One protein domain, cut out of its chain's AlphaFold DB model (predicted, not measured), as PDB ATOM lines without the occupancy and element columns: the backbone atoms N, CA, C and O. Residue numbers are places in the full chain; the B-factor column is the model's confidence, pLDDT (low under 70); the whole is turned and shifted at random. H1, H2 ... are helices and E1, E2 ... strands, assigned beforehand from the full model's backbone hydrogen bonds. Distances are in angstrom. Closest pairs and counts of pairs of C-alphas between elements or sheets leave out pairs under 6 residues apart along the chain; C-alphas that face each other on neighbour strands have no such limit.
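What this domain is: This is residues 4 to 172 of the 302 residues of an uncharacterized protein of Actinomyces sp. ICM58 (UniProt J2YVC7). A narrow ribbon of two antiparallel strands, E1 and E2, makes one part of the domain, and beyond the end of the ribbon where E1 begins and E2 ends comes a cluster of helices, in which H7 packs on H5, H8 and H9. H4 packs on E1, H5 and H6, H3 packs on the ribbon, and two long links run by its edges, residues 46 to 47 pairing with E1 and 107 to 108 with E2; H1 lies far from the rest. The printed part has 169 residues with nine named helices and two named strands, in the order H1 H2 H3 H4 H5 E1 H6 E2 H7 H8 H9, and its class is mostly helix. It is compact, with a radius of gyration of the C-alphas of 15.9 A and spans of 47 by 39 by 23 A.

How they stand to each other: Start at H1, residues 4 to 8, which is apart from each other named element. Next comes H2, residues 18 to 21; the C-alpha of its Ile 18 is 7.3 A from that of Ala 87 in E1, residues 84 to 90. In H3, residues 26 to 33, the C-alpha of Val 32 is 6.2 A from that of Leu 121 in E2, residues 116 to 121. E1 and E2 are antiparallel neighbours at 156 degrees, and you will find N 85 and O 121 2.8 A apart and N 119 and O 87 2.8 A apart, within hydrogen-bond range. H4, residues 51 to 58, comes closest to E1 at the C-alphas of Thr 53 and Ile 89, 6.2 A apart. H4 and H5, residues 65 to 80, form a helical hairpin: they touch at a shallow tilt of 18 degrees, opposite ways, with the C-alphas of Ala 51 and Leu 70 closest at 5.2 A. H6, residues 94 to 101, touches H4 at a steep tilt of 65 degrees, with the C-alphas of Ala 56 and Leu 97 closest at 4.6 A. H7, residues 123 to 131, touches H5 at residues 74 to 78 of H5 alone, closest at the C-alphas of Leu 74 and Pro 123, 6.4 A. H8, residues 135 to 144, forms a helical hairpin with H7, closest at the C-alphas of Ala 131 and Arg 138, 5.2 A. H8 also touches H5, through residues 71 to 75 of H5 alone, with the C-alphas of Ser 71 and Ala 144 closest at 4.7 A. H9, residues 155 to 163, touches H7 at a shallow tilt of 27 degrees, the same way, with the C-alphas of Glu 128 and Ala 160 closest at 5.7 A. In H1 and in H3 to H9 every O i to N i+4 pair is within hydrogen-bond range; H2 is too short for such a pair.

Where its parts are: Find C-alpha 4 at (218.061, 156.280, 84.977), where H1 begins. C-alpha 65 at (195.778, 120.098, 75.851) opens H5, the longest helix, which runs 22.4 A to C-alpha 80. E1 measures 19.5 A from C-alpha 84 to C-alpha 90, and E2 16.1 A from C-alpha 116 to C-alpha 121. H7 measures 12.1 A, H8 14.1 A and H9 12.3 A; H9 ends at C-alpha 163, (178.728, 137.016, 66.733).

The domain as a whole: The two C-alphas farthest apart are those of Thr 4 and Asp 135, 51.9 A. The printed part has no cut. Two links are long: H3 to H4 with 17 residues and H6 to E2 with 14. The mean pLDDT of the printed part is 93.5, and residues 4 to 5 are under 70.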
ATOM      1  N   THR A   4     219.123 155.343  85.383       64.56
ATOM      2  CA  THR A   4     218.061 156.280  84.977       64.56
ATOM      3  C   THR A   4     217.173 155.726  83.862       64.56
ATOM      4  O   THR A   4     215.960 155.930  83.886       64.56
ATOM      5  N   ALA A   5     217.743 154.984  82.907       66.31
ATOM      6  CA  ALA A   5     216.976 154.327  81.851       66.31
ATOM      7  C   ALA A   5     216.069 153.229  82.428       66.31
ATOM      8  O   ALA A   5     214.918 153.130  82.015       66.31
ATOM      9  N   SER A   6     216.555 152.486  83.429       73.44
ATOM     10  CA  SER A   6     215.784 151.458  84.144       73.44
ATOM     11  C   SER A   6     214.540 152.032  84.837       73.44
ATOM     12  O   SER A   6     213.441 151.499  84.701       73.44
ATOM     13  N   LEU A   7     214.675 153.187  85.503       77.81
ATOM     14  CA  LEU A   7     213.540 153.866  86.142       77.81
ATOM     15  C   LEU A   7     212.496 154.361  85.129       77.81
ATOM     16  O   LEU A   7     211.295 154.287  85.388       77.81
ATOM     17  N   ILE A   8     212.933 154.852  83.966       83.06
ATOM     18  CA  ILE A   8     212.037 155.366  82.916       83.06
ATOM     19  C   ILE A   8     211.235 154.230  82.256       83.06
ATOM     20  O   ILE A   8     210.056 154.411  81.926       83.06
ATOM     21  N   THR A   9     211.846 153.054  82.081       85.12
ATOM     22  CA  THR A   9     211.230 151.881  81.433       85.12
ATOM     23  C   THR A   9     210.520 150.941  82.405       85.12
ATOM     24  O   THR A   9     210.054 149.882  81.993       85.12
ATOM     25  N   LEU A  10     210.393 151.310  83.678       85.19
ATOM     26  CA  LEU A  10     209.765 150.472  84.694       85.19
ATOM     27  C   LEU A  10     208.318 150.098  84.310       85.19
ATOM     28  O   LEU A  10     207.533 150.950  83.859       85.19
ATOM     29  N   ARG A  11     207.966 148.816  84.488       88.19
ATOM     30  CA  ARG A  11     206.690 148.188  84.085       88.19
ATOM     31  C   ARG A  11     206.403 148.258  82.586       88.19
ATOM     32  O   ARG A  11     205.237 148.233  82.181       88.19
ATOM     33  N   SER A  12     207.431 148.424  81.758       91.38
ATOM     34  CA  SER A  12     207.296 148.325  80.301       91.38
ATOM     35  C   SER A  12     207.428 146.877  79.828       91.38
ATOM     36  O   SER A  12     207.732 145.983  80.611       91.38
ATOM     37  N   ILE A  13     207.232 146.658  78.529       92.88
ATOM     38  CA  ILE A  13     207.504 145.382  77.856       92.88
ATOM     39  C   ILE A  13     208.908 144.823  78.143       92.88
ATOM     40  O   ILE A  13     209.062 143.612  78.189       92.88
ATOM     41  N   LEU A  14     209.906 145.673  78.420       91.75
ATOM     42  CA  LEU A  14     211.285 145.248  78.712       91.75
ATOM     43  C   LEU A  14     211.445 144.507  80.052       91.75
ATOM     44  O   LEU A  14     212.514 143.960  80.329       91.75
ATOM     45  N   ASP A  15     210.409 144.496  80.894       90.88
ATOM     46  CA  ASP A  15     210.380 143.668  82.103       90.88
ATOM     47  C   ASP A  15     209.995 142.207  81.791       90.88
ATOM     48  O   ASP A  15     210.163 141.341  82.648       90.88
ATOM     49  N   ILE A  16     209.504 141.922  80.577       90.88
ATOM     50  CA  ILE A  16     209.260 140.564  80.082       90.88
ATOM     51  C   ILE A  16     210.581 140.007  79.548       90.88
ATOM     52  O   ILE A  16     211.258 140.657  78.755       90.88
ATOM     53  N   GLU A  17     210.955 138.805  79.979       89.38
ATOM     54  CA  GLU A  17     212.265 138.213  79.684       89.38
ATOM     55  C   GLU A  17     212.550 138.122  78.181       89.38
ATOM     56  O   GLU A  17     213.554 138.664  77.717       89.38
ATOM     57  N   ILE A  18     211.619 137.557  77.409       91.25
ATOM     58  CA  ILE A  18     211.751 137.400  75.956       91.25
ATOM     59  C   ILE A  18     211.932 138.739  75.214       91.25
ATOM     60  O   ILE A  18     212.592 138.803  74.175       91.25
ATOM     61  N   ALA A  19     211.411 139.841  75.766       89.69
ATOM     62  CA  ALA A  19     211.547 141.167  75.171       89.69
ATOM     63  C   ALA A  19     212.997 141.685  75.192       89.69
ATOM     64  O   ALA A  19     213.319 142.597  74.436       89.69
ATOM     65  N   ARG A  20     213.861 141.113  76.045       89.06
ATOM     66  CA  ARG A  20     215.292 141.451  76.149       89.06
ATOM     67  C   ARG A  20     216.205 140.480  75.399       89.06
ATOM     68  O   ARG A  20     217.343 140.821  75.100       89.06
ATOM     69  N   THR A  21     215.707 139.282  75.099       88.94
ATOM     70  CA  THR A  21     216.486 138.204  74.468       88.94
ATOM     71  C   THR A  21     216.619 138.371  72.952       88.94
ATOM     72  O   THR A  21     217.566 137.859  72.359       88.94
ATOM     73  N   TYR A  22     215.699 139.100  72.317       91.44
ATOM     74  CA  TYR A  22     215.656 139.273  70.864       91.44
ATOM     75  C   TYR A  22     215.671 140.744  70.455       91.44
ATOM     76  O   TYR A  22     215.241 141.614  71.207       91.44
ATOM     77  N   GLN A  23     216.139 141.008  69.232       93.31
ATOM     78  CA  GLN A  23     215.976 142.312  68.589       93.31
ATOM     79  C   GLN A  23     214.592 142.368  67.960       93.31
ATOM     80  O   GLN A  23     214.338 141.696  66.960       93.31
ATOM     81  N   TRP A  24     213.705 143.159  68.539       95.06
ATOM     82  CA  TRP A  24     212.336 143.314  68.080       95.06
ATOM     83  C   TRP A  24     212.191 144.497  67.122       95.06
ATOM     84  O   TRP A  24     212.733 145.584  67.345       95.06
ATOM     85  N   ASP A  25     211.372 144.316  66.091       95.00
ATOM     86  CA  ASP A  25     210.875 145.415  65.279       95.00
ATOM     87  C   ASP A  25     209.772 146.164  66.036       95.00
ATOM     88  O   ASP A  25     208.603 145.766  66.092       95.00
ATOM     89  N   ALA A  26     210.155 147.305  66.607       92.69
ATOM     90  CA  ALA A  26     209.238 148.168  67.331       92.69
ATOM     91  C   ALA A  26     208.060 148.645  66.464       92.69
ATOM     92  O   ALA A  26     206.983 148.874  67.011       92.69
ATOM     93  N   ALA A  27     208.229 148.806  65.144       93.44
ATOM     94  CA  ALA A  27     207.134 149.230  64.275       93.44
ATOM     95  C   ALA A  27     206.040 148.155  64.213       93.44
ATOM     96  O   ALA A  27     204.873 148.471  64.459       93.44
ATOM     97  N   THR A  28     206.430 146.897  63.996       95.00
ATOM     98  CA  THR A  28     205.516 145.746  63.994       95.00
ATOM     99  C   THR A  28     204.848 145.541  65.354       95.00
ATOM    100  O   THR A  28     203.630 145.396  65.435       95.00
ATOM    101  N   ILE A  29     205.596 145.609  66.460       95.19
ATOM    102  CA  ILE A  29     205.010 145.487  67.808       95.19
ATOM    103  C   ILE A  29     203.942 146.565  68.058       95.19
ATOM    104  O   ILE A  29     202.862 146.277  68.586       95.19
ATOM    105  N   ILE A  30     204.230 147.819  67.693       94.25
ATOM    106  CA  ILE A  30     203.288 148.935  67.858       94.25
ATOM    107  C   ILE A  30     202.043 148.709  66.996       94.25
ATOM    108  O   ILE A  30     200.929 148.857  67.501       94.25
ATOM    109  N   SER A  31     202.210 148.309  65.731       95.00
ATOM    110  CA  SER A  31     201.075 148.088  64.831       95.00
ATOM    111  C   SER A  31     200.182 146.941  65.297       95.00
ATOM    112  O   SER A  31     198.968 147.113  65.354       95.00
ATOM    113  N   VAL A  32     200.765 145.804  65.693       96.25
ATOM    114  CA  VAL A  32     200.016 144.614  66.132       96.25
ATOM    115  C   VAL A  32     199.284 144.863  67.451       96.25
ATOM    116  O   VAL A  32     198.138 144.456  67.622       96.25
ATOM    117  N   SER A  33     199.910 145.572  68.390       94.88
ATOM    118  CA  SER A  33     199.285 145.896  69.681       94.88
ATOM    119  C   SER A  33     198.221 147.000  69.601       94.88
ATOM    120  O   SER A  33     197.454 147.196  70.551       94.88
ATOM    121  N   GLY A  34     198.185 147.770  68.507       92.12
ATOM    122  CA  GLY A  34     197.284 148.913  68.348       92.12
ATOM    123  C   GLY A  34     197.500 150.012  69.397       92.12
ATOM    124  O   GLY A  34     196.551 150.705  69.779       92.12
ATOM    125  N   VAL A  35     198.713 150.123  69.947       91.00
ATOM    126  CA  VAL A  35     199.115 151.256  70.795       91.00
ATOM    127  C   VAL A  35     199.687 152.372  69.925       91.00
ATOM    128  O   VAL A  35     200.180 152.126  68.833       91.00
ATOM    129  N   ASP A  36     199.664 153.609  70.417       85.62
ATOM    130  CA  ASP A  36     200.198 154.748  69.658       85.62
ATOM    131  C   ASP A  36     201.721 154.907  69.833       85.62
ATOM    132  O   ASP A  36     202.398 155.513  68.999       85.62
ATOM    133  N   ARG A  37     202.271 154.422  70.956       87.56
ATOM    134  CA  ARG A  37     203.678 154.606  71.348       87.56
ATOM    135  C   ARG A  37     204.235 153.334  71.973       87.56
ATOM    136  O   ARG A  37     203.549 152.673  72.746       87.56
ATOM    137  N   ALA A  38     205.518 153.055  71.746       89.56
ATOM    138  CA  ALA A  38     206.193 151.921  72.377       89.56
ATOM    139  C   ALA A  38     206.197 152.052  73.907       89.56
ATOM    140  O   ALA A  38     206.075 151.065  74.622       89.56
ATOM    141  N   GLY A  39     206.274 153.284  74.422       87.88
ATOM    142  CA  GLY A  39     206.216 153.550  75.862       87.88
ATOM    143  C   GLY A  39     204.925 153.077  76.549       87.88
ATOM    144  O   GLY A  39     204.939 152.867  77.765       87.88
ATOM    145  N   ASP A  40     203.840 152.881  75.796       90.19
ATOM    146  CA  ASP A  40     202.549 152.416  76.316       90.19
ATOM    147  C   ASP A  40     202.470 150.882  76.414       90.19
ATOM    148  O   ASP A  40     201.558 150.353  77.054       90.19
ATOM    149  N   LEU A  41     203.448 150.163  75.848       93.00
ATOM    150  CA  LEU A  41     203.609 148.720  76.013       93.00
ATOM    151  C   LEU A  41     204.034 148.430  77.454       93.00
ATOM    152  O   LEU A  41     205.190 148.610  77.840       93.00
ATOM    153  N   THR A  42     203.067 148.016  78.264       93.56
ATOM    154  CA  THR A  42     203.262 147.670  79.675       93.56
ATOM    155  C   THR A  42     203.083 146.178  79.891       93.56
ATOM    156  O   THR A  42     202.352 145.529  79.145       93.56
ATOM    157  N   THR A  43     203.644 145.655  80.980       92.38
ATOM    158  CA  THR A  43     203.444 144.254  81.408       92.38
ATOM    159  C   THR A  43     201.983 143.888  81.681       92.38
ATOM    160  O   THR A  43     201.649 142.723  81.826       92.38
ATOM    161  N   ARG A  44     201.083 144.878  81.763       92.75
ATOM    162  CA  ARG A  44     199.641 144.655  81.911       92.75
ATOM    163  C   ARG A  44     198.950 144.301  80.591       92.75
ATOM    164  O   ARG A  44     197.867 143.727  80.623       92.75
ATOM    165  N   ILE A  45     199.506 144.736  79.460       94.50
ATOM    166  CA  ILE A  45     198.863 144.613  78.144       94.50
ATOM    167  C   ILE A  45     199.655 143.745  77.164       94.50
ATOM    168  O   ILE A  45     199.177 143.537  76.050       94.50
ATOM    169  N   VAL A  46     200.843 143.289  77.562       96.94
ATOM    170  CA  VAL A  46     201.711 142.406  76.783       96.94
ATOM    171  C   VAL A  46     201.971 141.143  77.586       96.94
ATOM    172  O   VAL A  46     202.319 141.248  78.761       96.94
ATOM    173  N   GLU A  47     201.828 139.980  76.955       96.75
ATOM    174  CA  GLU A  47     202.045 138.679  77.595       96.75
ATOM    175  C   GLU A  47     202.776 137.698  76.687       96.75
ATOM    176  O   GLU A  47     202.809 137.876  75.471       96.75
ATOM    177  N   GLN A  48     203.328 136.652  77.296       95.25
ATOM    178  CA  GLN A  48     203.935 135.519  76.612       95.25
ATOM    179  C   GLN A  48     203.081 134.266  76.872       95.25
ATOM    180  O   GLN A  48     203.264 133.621  77.906       95.25
ATOM    181  N   PRO A  49     202.100 133.964  76.004       95.12
ATOM    182  CA  PRO A  49     201.258 132.772  76.130       95.12
ATOM    183  C   PRO A  49     202.070 131.489  75.899       95.12
ATOM    184  O   PRO A  49     202.840 131.407  74.939       95.12
ATOM    185  N   GLY A  50     201.879 130.476  76.748       93.50
ATOM    186  CA  GLY A  50     202.547 129.181  76.590       93.50
ATOM    187  C   GLY A  50     201.942 128.361  75.451       93.50
ATOM    188  O   GLY A  50     202.662 127.671  74.728       93.50
ATOM    189  N   ALA A  51     200.634 128.519  75.219       95.75
ATOM    190  CA  ALA A  51     199.896 127.715  74.251       95.75
ATOM    191  C   ALA A  51     200.411 127.853  72.808       95.75
ATOM    192  O   ALA A  51     200.254 126.931  72.013       95.75
ATOM    193  N   LEU A  52     201.040 128.977  72.440       96.31
ATOM    194  CA  LEU A  52     201.583 129.159  71.086       96.31
ATOM    195  C   LEU A  52     202.737 128.203  70.794       96.31
ATOM    196  O   LEU A  52     202.824 127.667  69.691       96.31
ATOM    197  N   THR A  53     203.612 127.990  71.776       95.12
ATOM    198  CA  THR A  53     204.755 127.085  71.642       95.12
ATOM    199  C   THR A  53     204.272 125.642  71.540       95.12
ATOM    200  O   THR A  53     204.725 124.910  70.661       95.12
ATOM    201  N   ASP A  54     203.283 125.262  72.354       96.06
ATOM    202  CA  ASP A  54     202.681 123.925  72.314       96.06
ATOM    203  C   ASP A  54     201.999 123.656  70.961       96.06
ATOM    204  O   ASP A  54     202.199 122.606  70.350       96.06
ATOM    205  N   ILE A  55     201.257 124.635  70.425       96.75
ATOM    206  CA  ILE A  55     200.617 124.522  69.106       96.75
ATOM    207  C   ILE A  55     201.657 124.443  67.982       96.75
ATOM    208  O   ILE A  55     201.471 123.689  67.025       96.75
ATOM    209  N   ALA A  56     202.758 125.192  68.066       96.31
ATOM    210  CA  ALA A  56     203.830 125.098  67.078       96.31
ATOM    211  C   ALA A  56     204.482 123.700  67.082       96.31
ATOM    212  O   ALA A  56     204.753 123.133  66.017       96.31
ATOM    213  N   ALA A  57     204.662 123.107  68.264       95.00
ATOM    214  CA  ALA A  57     205.287 121.800  68.432       95.00
ATOM    215  C   ALA A  57     204.372 120.627  68.035       95.00
ATOM    216  O   ALA A  57     204.827 119.704  67.353       95.00
ATOM    217  N   GLU A  58     203.093 120.669  68.414       93.69
ATOM    218  CA  GLU A  58     202.171 119.525  68.320       93.69
ATOM    219  C   GLU A  58     201.047 119.712  67.286       93.69
ATOM    220  O   GLU A  58     200.411 118.742  66.873       93.69
ATOM    221  N   GLY A  59     200.824 120.942  66.820       92.81
ATOM    222  CA  GLY A  59     199.667 121.319  66.011       92.81
ATOM    223  C   GLY A  59     198.455 121.716  66.859       92.81
ATOM    224  O   GLY A  59     198.450 121.617  68.086       92.81
ATOM    225  N   PHE A  60     197.404 122.194  66.194       94.94
ATOM    226  CA  PHE A  60     196.177 122.631  66.860       94.94
ATOM    227  C   PHE A  60     195.052 121.608  66.711       94.94
ATOM    228  O   PHE A  60     194.758 121.131  65.618       94.94
ATOM    229  N   SER A  61     194.378 121.328  67.825       93.69
ATOM    230  CA  SER A  61     193.082 120.660  67.852       93.69
ATOM    231  C   SER A  61     192.244 121.256  68.988       93.69
ATOM    232  O   SER A  61     192.762 121.393  70.099       93.69
ATOM    233  N   PRO A  62     190.953 121.573  68.777       91.38
ATOM    234  CA  PRO A  62     190.095 122.155  69.814       91.38
ATOM    235  C   PRO A  62     190.004 121.350  71.117       91.38
ATOM    236  O   PRO A  62     189.712 121.916  72.169       91.38
ATOM    237  N   HIS A  63     190.225 120.036  71.045       91.69
ATOM    238  CA  HIS A  63     190.098 119.103  72.167       91.69
ATOM    239  C   HIS A  63     191.449 118.625  72.720       91.69
ATOM    240  O   HIS A  63     191.476 117.753  73.587       91.69
ATOM    241  N   SER A  64     192.571 119.154  72.220       94.06
ATOM    242  CA  SER A  64     193.896 118.844  72.767       94.06
ATOM    243  C   SER A  64     194.206 119.681  74.011       94.06
ATOM    244  O   SER A  64     193.537 120.676  74.303       94.06
ATOM    245  N   ALA A  65     195.262 119.302  74.737       94.12
ATOM    246  CA  ALA A  65     195.778 120.098  75.851       94.12
ATOM    247  C   ALA A  65     196.144 121.525  75.402       94.12
ATOM    248  O   ALA A  65     195.736 122.487  76.049       94.12
ATOM    249  N   ALA A  66     196.809 121.660  74.250       94.44
ATOM    250  CA  ALA A  66     197.151 122.949  73.655       94.44
ATOM    251  C   ALA A  66     195.904 123.777  73.280       94.44
ATOM    252  O   ALA A  66     195.864 124.983  73.514       94.44
ATOM    253  N   GLY A  67     194.843 123.135  72.771       95.56
ATOM    254  CA  GLY A  67     193.560 123.793  72.505       95.56
ATOM    255  C   GLY A  67     192.883 124.315  73.776       95.56
ATOM    256  O   GLY A  67     192.403 125.451  73.810       95.56
ATOM    257  N   HIS A  68     192.894 123.527  74.853       96.31
ATOM    258  CA  HIS A  68     192.393 123.963  76.159       96.31
ATOM    259  C   HIS A  68     193.228 125.100  76.762       96.31
ATOM    260  O   HIS A  68     192.649 126.049  77.299       96.31
ATOM    261  N   ALA A  69     194.556 125.040  76.637       96.75
ATOM    262  CA  ALA A  69     195.458 126.098  77.083       96.75
ATOM    263  C   ALA A  69     195.188 127.407  76.327       96.75
ATOM    264  O   ALA A  69     194.939 128.431  76.961       96.75
ATOM    265  N   LEU A  70     195.106 127.353  74.990       97.56
ATOM    266  CA  LEU A  70     194.778 128.514  74.158       97.56
ATOM    267  C   LEU A  70     193.422 129.111  74.535       97.56
ATOM    268  O   LEU A  70     193.294 130.327  74.626       97.56
ATOM    269  N   SER A  71     192.411 128.270  74.767       97.31
ATOM    270  CA  SER A  71     191.076 128.719  75.173       97.31
ATOM    271  C   SER A  71     191.126 129.520  76.477       97.31
ATOM    272  O   SER A  71     190.586 130.627  76.548       97.31
ATOM    273  N   HIS A  72     191.831 129.004  77.489       97.12
ATOM    274  CA  HIS A  72     191.967 129.663  78.786       97.12
ATOM    275  C   HIS A  72     192.796 130.952  78.703       97.12
ATOM    276  O   HIS A  72     192.371 131.994  79.206       97.12
ATOM    277  N   GLU A  73     193.963 130.905  78.056       97.75
ATOM    278  CA  GLU A  73     194.836 132.069  77.885       97.75
ATOM    279  C   GLU A  73     194.142 133.168  77.074       97.75
ATOM    280  O   GLU A  73     194.178 134.334  77.465       97.75
ATOM    281  N   LEU A  74     193.439 132.812  75.993       97.81
ATOM    282  CA  LEU A  74     192.693 133.770  75.181       97.81
ATOM    283  C   LEU A  74     191.534 134.391  75.960       97.81
ATOM    284  O   LEU A  74     191.356 135.608  75.915       97.81
ATOM    285  N   HIS A  75     190.757 133.583  76.689       97.75
ATOM    286  CA  HIS A  75     189.687 134.093  77.545       97.75
ATOM    287  C   HIS A  75     190.217 135.142  78.522       97.75
ATOM    288  O   HIS A  75     189.702 136.261  78.589       97.75
ATOM    289  N   ASP A  76     191.277 134.798  79.250       96.81
ATOM    290  CA  ASP A  76     191.869 135.670  80.255       96.81
ATOM    291  C   ASP A  76     192.486 136.935  79.629       96.81
ATOM    292  O   ASP A  76     192.237 138.051  80.097       96.81
ATOM    293  N   ALA A  77     193.183 136.799  78.499       97.00
ATOM    294  CA  ALA A  77     193.727 137.919  77.738       97.00
ATOM    295  C   ALA A  77     192.633 138.913  77.314       97.00
ATOM    296  O   ALA A  77     192.766 140.123  77.531       97.00
ATOM    297  N   ILE A  78     191.509 138.425  76.778       97.31
ATOM    298  CA  ILE A  78     190.374 139.270  76.383       97.31
ATOM    299  C   ILE A  78     189.712 139.914  77.611       97.31
ATOM    300  O   ILE A  78     189.431 141.122  77.602       97.31
ATOM    301  N   GLN A  79     189.511 139.154  78.691       95.88
ATOM    302  CA  GLN A  79     188.915 139.638  79.941       95.88
ATOM    303  C   GLN A  79     189.758 140.754  80.589       95.88
ATOM    304  O   GLN A  79     189.202 141.739  81.103       95.88
ATOM    305  N   ARG A  80     191.092 140.634  80.528       94.69
ATOM    306  CA  ARG A  80     192.068 141.592  81.077       94.69
ATOM    307  C   ARG A  80     192.481 142.701  80.106       94.69
ATOM    308  O   ARG A  80     193.147 143.649  80.533       94.69
ATOM    309  N   ARG A  81     192.007 142.656  78.855       94.88
ATOM    310  CA  ARG A  81     192.355 143.589  77.763       94.88
ATOM    311  C   ARG A  81     193.847 143.589  77.424       94.88
ATOM    312  O   ARG A  81     194.425 144.649  77.162       94.88
ATOM    313  N   VAL A  82     194.454 142.409  77.429       96.75
ATOM    314  CA  VAL A  82     195.765 142.188  76.823       96.75
ATOM    315  C   VAL A  82     195.654 142.525  75.340       96.75
ATOM    316  O   VAL A  82     194.673 142.188  74.679       96.75
ATOM    317  N   ARG A  83     196.626 143.283  74.840       96.81
ATOM    318  CA  ARG A  83     196.633 143.794  73.466       96.81
ATOM    319  C   ARG A  83     197.609 143.057  72.569       96.81
ATOM    320  O   ARG A  83     197.422 143.061  71.357       96.81
ATOM    321  N   LEU A  84     198.635 142.471  73.171       97.94
ATOM    322  CA  LEU A  84     199.752 141.879  72.467       97.94
ATOM    323  C   LEU A  84     200.178 140.591  73.156       97.94
ATOM    324  O   LEU A  84     200.426 140.574  74.361       97.94
ATOM    325  N   TRP A  85     200.323 139.546  72.364       98.12
ATOM    326  CA  TRP A  85     201.088 138.371  72.721       98.12
ATOM    327  C   TRP A  85     202.396 138.365  71.947       98.12
ATOM    328  O   TRP A  85     202.405 138.670  70.753       98.12
ATOM    329  N   ILE A  86     203.481 138.036  72.636       97.19
ATOM    330  CA  ILE A  86     204.811 137.847  72.058       97.19
ATOM    331  C   ILE A  86     205.314 136.449  72.402       97.19
ATOM    332  O   ILE A  86     205.081 135.969  73.507       97.19
ATOM    333  N   ALA A  87     205.995 135.797  71.469       96.50
ATOM    334  CA  ALA A  87     206.593 134.483  71.689       96.50
ATOM    335  C   ALA A  87     207.784 134.272  70.754       96.50
ATOM    336  O   ALA A  87     207.913 134.957  69.741       96.50
ATOM    337  N   ASP A  88     208.643 133.321  71.086       95.56
ATOM    338  CA  ASP A  88     209.727 132.839  70.248       95.56
ATOM    339  C   ASP A  88     209.440 131.400  69.846       95.56
ATOM    340  O   ASP A  88     209.356 130.491  70.666       95.56
ATOM    341  N   ILE A  89     209.260 131.196  68.548       97.06
ATOM    342  CA  ILE A  89     208.859 129.904  67.999       97.06
ATOM    343  C   ILE A  89     210.050 129.310  67.255       97.06
ATOM    344  O   ILE A  89     210.674 130.045  66.484       97.06
ATOM    345  N   PRO A  90     210.381 128.016  67.436       97.00
ATOM    346  CA  PRO A  90     211.376 127.357  66.598       97.00
ATOM    347  C   PRO A  90     211.080 127.627  65.119       97.00
ATOM    348  O   PRO A  90     209.952 127.447  64.654       97.00
ATOM    349  N   THR A  91     212.069 128.129  64.381       96.06
ATOM    350  CA  THR A  91     211.868 128.654  63.021       96.06
ATOM    351  C   THR A  91     211.318 127.588  62.068       96.06
ATOM    352  O   THR A  91     210.545 127.897  61.164       96.06
ATOM    353  N   ASP A  92     211.668 126.323  62.296       96.50
ATOM    354  CA  ASP A  92     211.166 125.157  61.566       96.50
ATOM    355  C   ASP A  92     209.701 124.807  61.893       96.50
ATOM    356  O   ASP A  92     209.018 124.195  61.072       96.50
ATOM    357  N   GLN A  93     209.193 125.230  63.053       96.88
ATOM    358  CA  GLN A  93     207.824 124.976  63.521       96.88
ATOM    359  C   GLN A  93     206.855 126.133  63.234       96.88
ATOM    360  O   GLN A  93     205.638 125.938  63.236       96.88
ATOM    361  N   LEU A  94     207.366 127.329  62.924       96.31
ATOM    362  CA  LEU A  94     206.551 128.503  62.597       96.31
ATOM    363  C   LEU A  94     205.508 128.262  61.480       96.31
ATOM    364  O   LEU A  94     204.377 128.736  61.631       96.31
ATOM    365  N   PRO A  95     205.800 127.520  60.388       96.25
ATOM    366  CA  PRO A  95     204.794 127.219  59.368       96.25
ATOM    367  C   PRO A  95     203.571 126.478  59.923       96.25
ATOM    368  O   PRO A  95     202.447 126.798  59.547       96.25
ATOM    369  N   ARG A  96     203.775 125.551  60.870       95.62
ATOM    370  CA  ARG A  96     202.682 124.802  61.506       95.62
ATOM    371  C   ARG A  96     201.799 125.712  62.352       95.62
ATOM    372  O   ARG A  96     200.578 125.604  62.304       95.62
ATOM    373  N   LEU A  97     202.402 126.641  63.093       96.62
ATOM    374  CA  LEU A  97     201.647 127.619  63.876       96.62
ATOM    375  C   LEU A  97     200.809 128.542  62.971       96.62
ATOM    376  O   LEU A  97     199.655 128.831  63.284       96.62
ATOM    377  N   ARG A  98     201.362 128.964  61.825       96.12
ATOM    378  CA  ARG A  98     200.645 129.761  60.810       96.12
ATOM    379  C   ARG A  98     199.485 129.013  60.173       96.12
ATOM    380  O   ARG A  98     198.440 129.617  59.942       96.12
ATOM    381  N   GLU A  99     199.660 127.727  59.901       94.56
ATOM    382  CA  GLU A  99     198.590 126.859  59.410       94.56
ATOM    383  C   GLU A  99     197.474 126.712  60.455       94.56
ATOM    384  O   GLU A  99     196.298 126.819  60.121       94.56
ATOM    385  N   ALA A 100     197.844 126.553  61.728       94.12
ATOM    386  CA  ALA A 100     196.905 126.389  62.831       94.12
ATOM    387  C   ALA A 100     196.094 127.656  63.158       94.12
ATOM    388  O   ALA A 100     194.880 127.579  63.344       94.12
ATOM    389  N   LEU A 101     196.754 128.814  63.279       94.12
ATOM    390  CA  LEU A 101     196.117 130.048  63.764       94.12
ATOM    391  C   LEU A 101     195.669 131.006  62.661       94.12
ATOM    392  O   LEU A 101     194.793 131.841  62.897       94.12
ATOM    393  N   GLY A 102     196.222 130.856  61.461       91.88
ATOM    394  CA  GLY A 102     196.037 131.771  60.344       91.88
ATOM    395  C   GLY A 102     197.269 132.648  60.134       91.88
ATOM    396  O   GLY A 102     197.794 133.265  61.062       91.88
ATOM    397  N   SER A 103     197.718 132.725  58.881       86.56
ATOM    398  CA  SER A 103     198.935 133.462  58.511       86.56
ATOM    399  C   SER A 103     198.815 134.967  58.755       86.56
ATOM    400  O   SER A 103     199.802 135.595  59.118       86.56
ATOM    401  N   ASP A 104     197.611 135.528  58.620       90.38
ATOM    402  CA  ASP A 104     197.368 136.971  58.744       90.38
ATOM    403  C   ASP A 104     197.397 137.480  60.193       90.38
ATOM    404  O   ASP A 104     197.527 138.681  60.420       90.38
ATOM    405  N   VAL A 105     197.278 136.580  61.176       94.00
ATOM    406  CA  VAL A 105     197.257 136.925  62.610       94.00
ATOM    407  C   VAL A 105     198.662 136.885  63.221       94.00
ATOM    408  O   VAL A 105     198.912 137.518  64.249       94.00
ATOM    409  N   ILE A 106     199.586 136.138  62.608       96.56
ATOM    410  CA  ILE A 106     200.948 135.936  63.111       96.56
ATOM    411  C   ILE A 106     201.923 136.837  62.367       96.56
ATOM    412  O   ILE A 106     202.190 136.651  61.178       96.56
ATOM    413  N   HIS A 107     202.554 137.741  63.106       97.06
ATOM    414  CA  HIS A 107     203.534 138.670  62.564       97.06
ATOM    415  C   HIS A 107     204.932 138.317  63.064       97.06
ATOM    416  O   HIS A 107     205.150 138.209  64.267       97.06
ATOM    417  N   GLU A 108     205.892 138.167  62.153       96.31
ATOM    418  CA  GLU A 108     207.311 138.125  62.522       96.31
ATOM    419  C   GLU A 108     207.707 139.517  63.020       96.31
ATOM    420  O   GLU A 108     207.597 140.499  62.289       96.31
ATOM    421  N   ALA A 109     208.093 139.610  64.290       94.94
ATOM    422  CA  ALA A 109     208.217 140.879  65.003       94.94
ATOM    423  C   ALA A 109     209.639 141.143  65.504       94.94
ATOM    424  O   ALA A 109     209.844 142.022  66.337       94.94
ATOM    425  N   GLY A 110     210.630 140.404  65.009       93.62
ATOM    426  CA  GLY A 110     212.029 140.577  65.376       93.62
ATOM    427  C   GLY A 110     212.977 139.747  64.520       93.62
ATOM    428  O   GLY A 110     212.552 138.938  63.698       93.62
ATOM    429  N   THR A 111     214.275 139.956  64.720       93.19
ATOM    430  CA  THR A 111     215.334 139.225  64.020       93.19
ATOM    431  C   THR A 111     215.430 137.796  64.568       93.19
ATOM    432  O   THR A 111     215.656 137.636  65.772       93.19
ATOM    433  N   PRO A 112     215.315 136.752  63.721       93.81
ATOM    434  CA  PRO A 112     215.525 135.373  64.147       93.81
ATOM    435  C   PRO A 112     216.918 135.163  64.750       93.81
ATOM    436  O   PRO A 112     217.917 135.659  64.225       93.81
ATOM    437  N   SER A 113     216.997 134.409  65.844       92.69
ATOM    438  CA  SER A 113     218.250 134.115  66.549       92.69
ATOM    439  C   SER A 113     218.178 132.743  67.211       92.69
ATOM    440  O   SER A 113     217.117 132.317  67.652       92.69
ATOM    441  N   GLY A 114     219.299 132.017  67.253       90.62
ATOM    442  CA  GLY A 114     219.376 130.720  67.942       90.62
ATOM    443  C   GLY A 114     218.461 129.618  67.390       90.62
ATOM    444  O   GLY A 114     218.202 128.653  68.098       90.62
ATOM    445  N   GLY A 115     217.963 129.744  66.153       94.38
ATOM    446  CA  GLY A 115     216.982 128.812  65.579       94.38
ATOM    447  C   GLY A 115     215.525 129.122  65.938       94.38
ATOM    448  O   GLY A 115     214.647 128.334  65.601       94.38
ATOM    449  N   TYR A 116     215.267 130.265  66.573       96.12
ATOM    450  CA  TYR A 116     213.937 130.740  66.941       96.12
ATOM    451  C   TYR A 116     213.600 132.038  66.208       96.12
ATOM    452  O   TYR A 116     214.472 132.867  65.925       96.12
ATOM    453  N   THR A 117     212.317 132.222  65.916       96.81
ATOM    454  CA  THR A 117     211.755 133.414  65.282       96.81
ATOM    455  C   THR A 117     210.828 134.137  66.264       96.81
ATOM    456  O   THR A 117     209.834 133.547  66.697       96.81
ATOM    457  N   PRO A 118     211.118 135.406  66.614       96.81
ATOM    458  CA  PRO A 118     210.235 136.233  67.429       96.81
ATOM    459  C   PRO A 118     208.956 136.588  66.674       96.81
ATOM    460  O   PRO A 118     209.002 137.156  65.579       96.81
ATOM    461  N   ILE A 119     207.810 136.302  67.280       97.31
ATOM    462  CA  ILE A 119     206.496 136.606  66.723       97.31
ATOM    463  C   ILE A 119     205.679 137.499  67.649       97.31
ATOM    464  O   ILE A 119     205.862 137.516  68.868       97.31
ATOM    465  N   ALA A 120     204.736 138.214  67.048       97.56
ATOM    466  CA  ALA A 120     203.709 138.978  67.724       97.56
ATOM    467  C   ALA A 120     202.330 138.640  67.150       97.56
ATOM    468  O   ALA A 120     202.176 138.473  65.939       97.56
ATOM    469  N   LEU A 121     201.315 138.613  68.012       97.38
ATOM    470  CA  LEU A 121     199.913 138.588  67.599       97.38
ATOM    471  C   LEU A 121     199.029 139.402  68.542       97.38
ATOM    472  O   LEU A 121     199.355 139.609  69.712       97.38
ATOM    473  N   SER A 122     197.876 139.839  68.040       97.69
ATOM    474  CA  SER A 122     196.839 140.434  68.877       97.69
ATOM    475  C   SER A 122     195.804 139.373  69.265       97.69
ATOM    476  O   SER A 122     195.181 138.797  68.372       97.69
ATOM    477  N   PRO A 123     195.541 139.148  70.568       97.50
ATOM    478  CA  PRO A 123     194.487 138.227  71.005       97.50
ATOM    479  C   PRO A 123     193.111 138.636  70.471       97.50
ATOM    480  O   PRO A 123     192.289 137.794  70.118       97.50
ATOM    481  N   LEU A 124     192.865 139.949  70.375       97.00
ATOM    482  CA  LEU A 124     191.629 140.477  69.806       97.00
ATOM    483  C   LEU A 124     191.531 140.182  68.307       97.00
ATOM    484  O   LEU A 124     190.474 139.746  67.867       97.00
ATOM    485  N   ALA A 125     192.614 140.369  67.546       96.81
ATOM    486  CA  ALA A 125     192.609 140.054  66.118       96.81
ATOM    487  C   ALA A 125     192.408 138.554  65.868       96.81
ATOM    488  O   ALA A 125     191.692 138.194  64.941       96.81
ATOM    489  N   LEU A 126     192.966 137.682  66.717       97.38
ATOM    490  CA  LEU A 126     192.704 136.241  66.656       97.38
ATOM    491  C   LEU A 126     191.220 135.930  66.890       97.38
ATOM    492  O   LEU A 126     190.619 135.182  66.122       97.38
ATOM    493  N   LEU A 127     190.622 136.525  67.929       97.25
ATOM    494  CA  LEU A 127     189.194 136.382  68.214       97.25
ATOM    495  C   LEU A 127     188.334 136.874  67.041       97.25
ATOM    496  O   LEU A 127     187.403 136.178  66.653       97.25
ATOM    497  N   GLU A 128     188.625 138.051  66.484       96.69
ATOM    498  CA  GLU A 128     187.886 138.610  65.345       96.69
ATOM    499  C   GLU A 128     188.041 137.725  64.097       96.69
ATOM    500  O   GLU A 128     187.041 137.341  63.495       96.69
ATOM    501  N   ALA A 129     189.265 137.305  63.769       96.44
ATOM    502  CA  ALA A 129     189.539 136.449  62.618       96.44
ATOM    503  C   ALA A 129     188.819 135.094  62.706       96.44
ATOM    504  O   ALA A 129     188.246 134.626  61.727       96.44
ATOM    505  N   TRP A 130     188.813 134.459  63.879       96.88
ATOM    506  CA  TRP A 130     188.145 133.167  64.072       96.88
ATOM    507  C   TRP A 130     186.634 133.297  64.283       96.88
ATOM    508  O   TRP A 130     185.903 132.339  64.026       96.88
ATOM    509  N   ALA A 131     186.146 134.461  64.721       95.94
ATOM    510  CA  ALA A 131     184.716 134.747  64.771       95.94
ATOM    511  C   ALA A 131     184.091 134.821  63.371       95.94
ATOM    512  O   ALA A 131     182.946 134.401  63.212       95.94
ATOM    513  N   ASP A 132     184.861 135.265  62.376       94.31
ATOM    514  CA  ASP A 132     184.470 135.294  60.960       94.31
ATOM    515  C   ASP A 132     184.994 134.078  60.162       94.31
ATOM    516  O   ASP A 132     184.821 133.993  58.945       94.31
ATOM    517  N   GLY A 133     185.626 133.122  60.849       93.69
ATOM    518  CA  GLY A 133     186.279 131.954  60.262       93.69
ATOM    519  C   GLY A 133     185.374 130.731  60.057       93.69
ATOM    520  O   GLY A 133     184.148 130.810  59.903       93.69
ATOM    521  N   THR A 134     185.997 129.549  60.054       94.38
ATOM    522  CA  THR A 134     185.314 128.259  59.848       94.38
ATOM    523  C   THR A 134     184.311 127.945  60.968       94.38
ATOM    524  O   THR A 134     184.354 128.526  62.052       94.38
ATOM    525  N   ASP A 135     183.389 127.000  60.738       95.62
ATOM    526  CA  ASP A 135     182.458 126.544  61.786       95.62
ATOM    527  C   ASP A 135     183.186 126.022  63.034       95.62
ATOM    528  O   ASP A 135     182.739 126.268  64.155       95.62
ATOM    529  N   GLU A 136     184.322 125.345  62.850       94.44
ATOM    530  CA  GLU A 136     185.153 124.825  63.939       94.44
ATOM    531  C   GLU A 136     185.811 125.956  64.741       94.44
ATOM    532  O   GLU A 136     185.725 125.969  65.969       94.44
ATOM    533  N   GLN A 137     186.370 126.965  64.063       96.06
ATOM    534  CA  GLN A 137     186.933 128.161  64.701       96.06
ATOM    535  C   GLN A 137     185.865 128.943  65.476       96.06
ATOM    536  O   GLN A 137     186.068 129.300  66.639       96.06
ATOM    537  N   ARG A 138     184.680 129.135  64.882       97.31
ATOM    538  CA  ARG A 138     183.544 129.787  65.547       97.31
ATOM    539  C   ARG A 138     183.041 128.983  66.744       97.31
ATOM    540  O   ARG A 138     182.688 129.569  67.768       97.31
ATOM    541  N   ALA A 139     183.012 127.654  66.651       96.75
ATOM    542  CA  ALA A 139     182.646 126.786  67.767       96.75
ATOM    543  C   ALA A 139     183.672 126.848  68.906       96.75
ATOM    544  O   ALA A 139     183.274 126.966  70.066       96.75
ATOM    545  N   PHE A 140     184.967 126.853  68.585       97.31
ATOM    546  CA  PHE A 140     186.030 127.053  69.564       97.31
ATOM    547  C   PHE A 140     185.887 128.408  70.268       97.31
ATOM    548  O   PHE A 140     185.834 128.458  71.494       97.31
ATOM    549  N   MET A 141     185.723 129.499  69.509       97.69
ATOM    550  CA  MET A 141     185.568 130.850  70.063       97.69
ATOM    551  C   MET A 141     184.310 130.994  70.921       97.69
ATOM    552  O   MET A 141     184.337 131.673  71.947       97.69
ATOM    553  N   ARG A 142     183.216 130.313  70.562       97.56
ATOM    554  CA  ARG A 142     181.999 130.260  71.384       97.56
ATOM    555  C   ARG A 142     182.269 129.681  72.772       97.56
ATOM    556  O   ARG A 142     181.747 130.209  73.752       97.56
ATOM    557  N   VAL A 143     183.051 128.604  72.845       96.88
ATOM    558  CA  VAL A 143     183.414 127.949  74.111       96.88
ATOM    559  C   VAL A 143     184.439 128.785  74.872       96.88
ATOM    560  O   VAL A 143     184.232 129.052  76.051       96.88
ATOM    561  N   ALA A 144     185.490 129.259  74.201       96.81
ATOM    562  CA  ALA A 144     186.539 130.065  74.818       96.81
ATOM    563  C   ALA A 144     185.989 131.361  75.430       96.81
ATOM    564  O   ALA A 144     186.380 131.757  76.523       96.81
ATOM    565  N   MET A 145     185.034 132.020  74.771       97.62
ATOM    566  CA  MET A 145     184.443 133.275  75.252       97.62
ATOM    567  C   MET A 145     183.250 133.078  76.201       97.62
ATOM    568  O   MET A 145     182.623 134.058  76.614       97.62
ATOM    569  N   ALA A 146     182.898 131.841  76.562       95.94
ATOM    570  CA  ALA A 146     181.841 131.598  77.536       95.94
ATOM    571  C   ALA A 146     182.223 132.184  78.908       95.94
ATOM    572  O   ALA A 146     183.344 132.025  79.378       95.94
ATOM    573  N   GLY A 147     181.286 132.876  79.557       94.12
ATOM    574  CA  GLY A 147     181.501 133.525  80.853       94.12
ATOM    575  C   GLY A 147     182.155 134.910  80.789       94.12
ATOM    576  O   GLY A 147     182.344 135.524  81.836       94.12
ATOM    577  N   LEU A 148     182.455 135.433  79.594       94.25
ATOM    578  CA  LEU A 148     183.101 136.736  79.431       94.25
ATOM    579  C   LEU A 148     182.262 137.873  80.052       94.25
ATOM    580  O   LEU A 148     181.103 138.074  79.674       94.25
ATOM    581  N   ASP A 149     182.837 138.653  80.975       93.12
ATOM    582  CA  ASP A 149     182.137 139.764  81.639       93.12
ATOM    583  C   ASP A 149     182.335 141.084  80.889       93.12
ATOM    584  O   ASP A 149     183.416 141.682  80.877       93.12
ATOM    585  N   THR A 150     181.236 141.594  80.328       90.75
ATOM    586  CA  THR A 150     181.239 142.811  79.508       90.75
ATOM    587  C   THR A 150     181.551 144.107  80.274       90.75
ATOM    588  O   THR A 150     181.592 145.182  79.666       90.75
ATOM    589  N   LEU A 151     181.753 144.055  81.599       87.19
ATOM    590  CA  LEU A 151     182.198 145.196  82.406       87.19
ATOM    591  C   LEU A 151     183.628 145.634  82.077       87.19
ATOM    592  O   LEU A 151     183.924 146.830  82.094       87.19
ATOM    593  N   SER A 152     184.521 144.670  81.836       78.69
ATOM    594  CA  SER A 152     185.955 144.923  81.671       78.69
ATOM    595  C   SER A 152     186.482 144.584  80.289       78.69
ATOM    596  O   SER A 152     187.668 144.773  80.067       78.69
ATOM    597  N   THR A 153     185.652 144.173  79.337       86.62
ATOM    598  CA  THR A 153     186.097 143.871  77.969       86.62
ATOM    599  C   THR A 153     185.978 145.070  77.037       86.62
ATOM    600  O   THR A 153     185.383 146.098  77.380       86.62
ATOM    601  N   ALA A 154     186.637 144.987  75.882       86.31
ATOM    602  CA  ALA A 154     186.494 145.962  74.806       86.31
ATOM    603  C   ALA A 154     185.175 145.742  74.040       86.31
ATOM    604  O   ALA A 154     184.648 144.628  73.996       86.31
ATOM    605  N   SER A 155     184.653 146.796  73.404       88.00
ATOM    606  CA  SER A 155     183.427 146.698  72.597       88.00
ATOM    607  C   SER A 155     183.581 145.713  71.439       88.00
ATOM    608  O   SER A 155     182.696 144.894  71.237       88.00
ATOM    609  N   HIS A 156     184.721 145.746  70.747       92.50
ATOM    610  CA  HIS A 156     185.053 144.819  69.662       92.50
ATOM    611  C   HIS A 156     185.039 143.358  70.119       92.50
ATOM    612  O   HIS A 156     184.313 142.553  69.551       92.50
ATOM    613  N   ALA A 157     185.713 143.047  71.233       93.38
ATOM    614  CA  ALA A 157     185.659 141.713  71.831       93.38
ATOM    615  C   ALA A 157     184.218 141.287  72.153       93.38
ATOM    616  O   ALA A 157     183.811 140.184  71.820       93.38
ATOM    617  N   THR A 158     183.414 142.184  72.736       93.44
ATOM    618  CA  THR A 158     181.999 141.896  73.036       93.44
ATOM    619  C   THR A 158     181.195 141.596  71.766       93.44
ATOM    620  O   THR A 158     180.350 140.706  71.777       93.44
ATOM    621  N   LEU A 159     181.445 142.332  70.679       93.81
ATOM    622  CA  LEU A 159     180.785 142.122  69.390       93.81
ATOM    623  C   LEU A 159     181.192 140.783  68.765       93.81
ATOM    624  O   LEU A 159     180.306 140.014  68.406       93.81
ATOM    625  N   ALA A 160     182.490 140.474  68.710       95.75
ATOM    626  CA  ALA A 160     182.999 139.212  68.173       95.75
ATOM    627  C   ALA A 160     182.498 138.000  68.980       95.75
ATOM    628  O   ALA A 160     181.972 137.043  68.413       95.75
ATOM    629  N   SER A 161     182.540 138.066  70.318       95.62
ATOM    630  CA  SER A 161     181.994 137.010  71.184       95.62
ATOM    631  C   SER A 161     180.482 136.825  71.004       95.62
ATOM    632  O   SER A 161     179.980 135.701  71.043       95.62
ATOM    633  N   ARG A 162     179.734 137.914  70.774       94.81
ATOM    634  CA  ARG A 162     178.299 137.839  70.473       94.81
ATOM    635  C   ARG A 162     178.043 137.223  69.096       94.81
ATOM    636  O   ARG A 162     177.111 136.435  68.973       94.81
ATOM    637  N   ALA A 163     178.861 137.543  68.092       94.94
ATOM    638  CA  ALA A 163     178.728 137.016  66.733       94.94
ATOM    639  C   ALA A 163     178.858 135.484  66.685       94.94
ATOM    640  O   ALA A 163     178.089 134.820  65.994       94.94
ATOM    641  N   VAL A 164     179.750 134.906  67.498       95.94
ATOM    642  CA  VAL A 164     179.881 133.440  67.620       95.94
ATOM    643  C   VAL A 164     178.814 132.794  68.514       95.94
ATOM    644  O   VAL A 164     178.711 131.565  68.562       95.94
ATOM    645  N   GLY A 165     177.993 133.591  69.206       94.69
ATOM    646  CA  GLY A 165     176.952 133.121  70.121       94.69
ATOM    647  C   GLY A 165     177.487 132.632  71.469       94.69
ATOM    648  O   GLY A 165     176.926 131.699  72.043       94.69
ATOM    649  N   ALA A 166     178.592 133.204  71.959       95.75
ATOM    650  CA  ALA A 166     179.129 132.867  73.275       95.75
ATOM    651  C   ALA A 166     178.168 133.299  74.398       95.75
ATOM    652  O   ALA A 166     177.525 134.347  74.322       95.75
ATOM    653  N   SER A 167     178.103 132.507  75.472       95.38
ATOM    654  CA  SER A 167     177.324 132.845  76.670       95.38
ATOM    655  C   SER A 167     178.056 133.916  77.486       95.38
ATOM    656  O   SER A 167     178.855 133.600  78.365       95.38
ATOM    657  N   ILE A 168     177.841 135.188  77.149       94.12
ATOM    658  CA  ILE A 168     178.496 136.339  77.788       94.12
ATOM    659  C   ILE A 168     177.673 136.897  78.958       94.12
ATOM    660  O   ILE A 168     176.442 136.894  78.939       94.12
ATOM    661  N   ILE A 169     178.350 137.447  79.968       92.69
ATOM    662  CA  ILE A 169     177.706 138.130  81.095       92.69
ATOM    663  C   ILE A 169     177.498 139.600  80.717       92.69
ATOM    664  O   ILE A 169     178.384 140.460  80.841       92.69
ATOM    665  N   GLU A 170     176.299 139.907  80.228       89.75
ATOM    666  CA  GLU A 170     175.937 141.269  79.854       89.75
ATOM    667  C   GLU A 170     175.716 142.155  81.086       89.75
ATOM    668  O   GLU A 170     174.969 141.833  82.010       89.75
ATOM    669  N   ARG A 171     176.381 143.314  81.099       89.56
ATOM    670  CA  ARG A 171     176.216 144.338  82.134       89.56
ATOM    671  C   ARG A 171     175.487 145.549  81.565       89.56
ATOM    672  O   ARG A 171     175.804 145.973  80.448       89.56
ATOM    673  N   PRO A 172     174.573 146.166  82.332       89.31
ATOM    674  CA  PRO A 172     173.841 147.340  81.878       89.31
ATOM    675  C   PRO A 172     174.785 148.525  81.643       89.31
ATOM    676  O   PRO A 172     175.761 148.728  82.375       89.31
TER     677      PRO A 172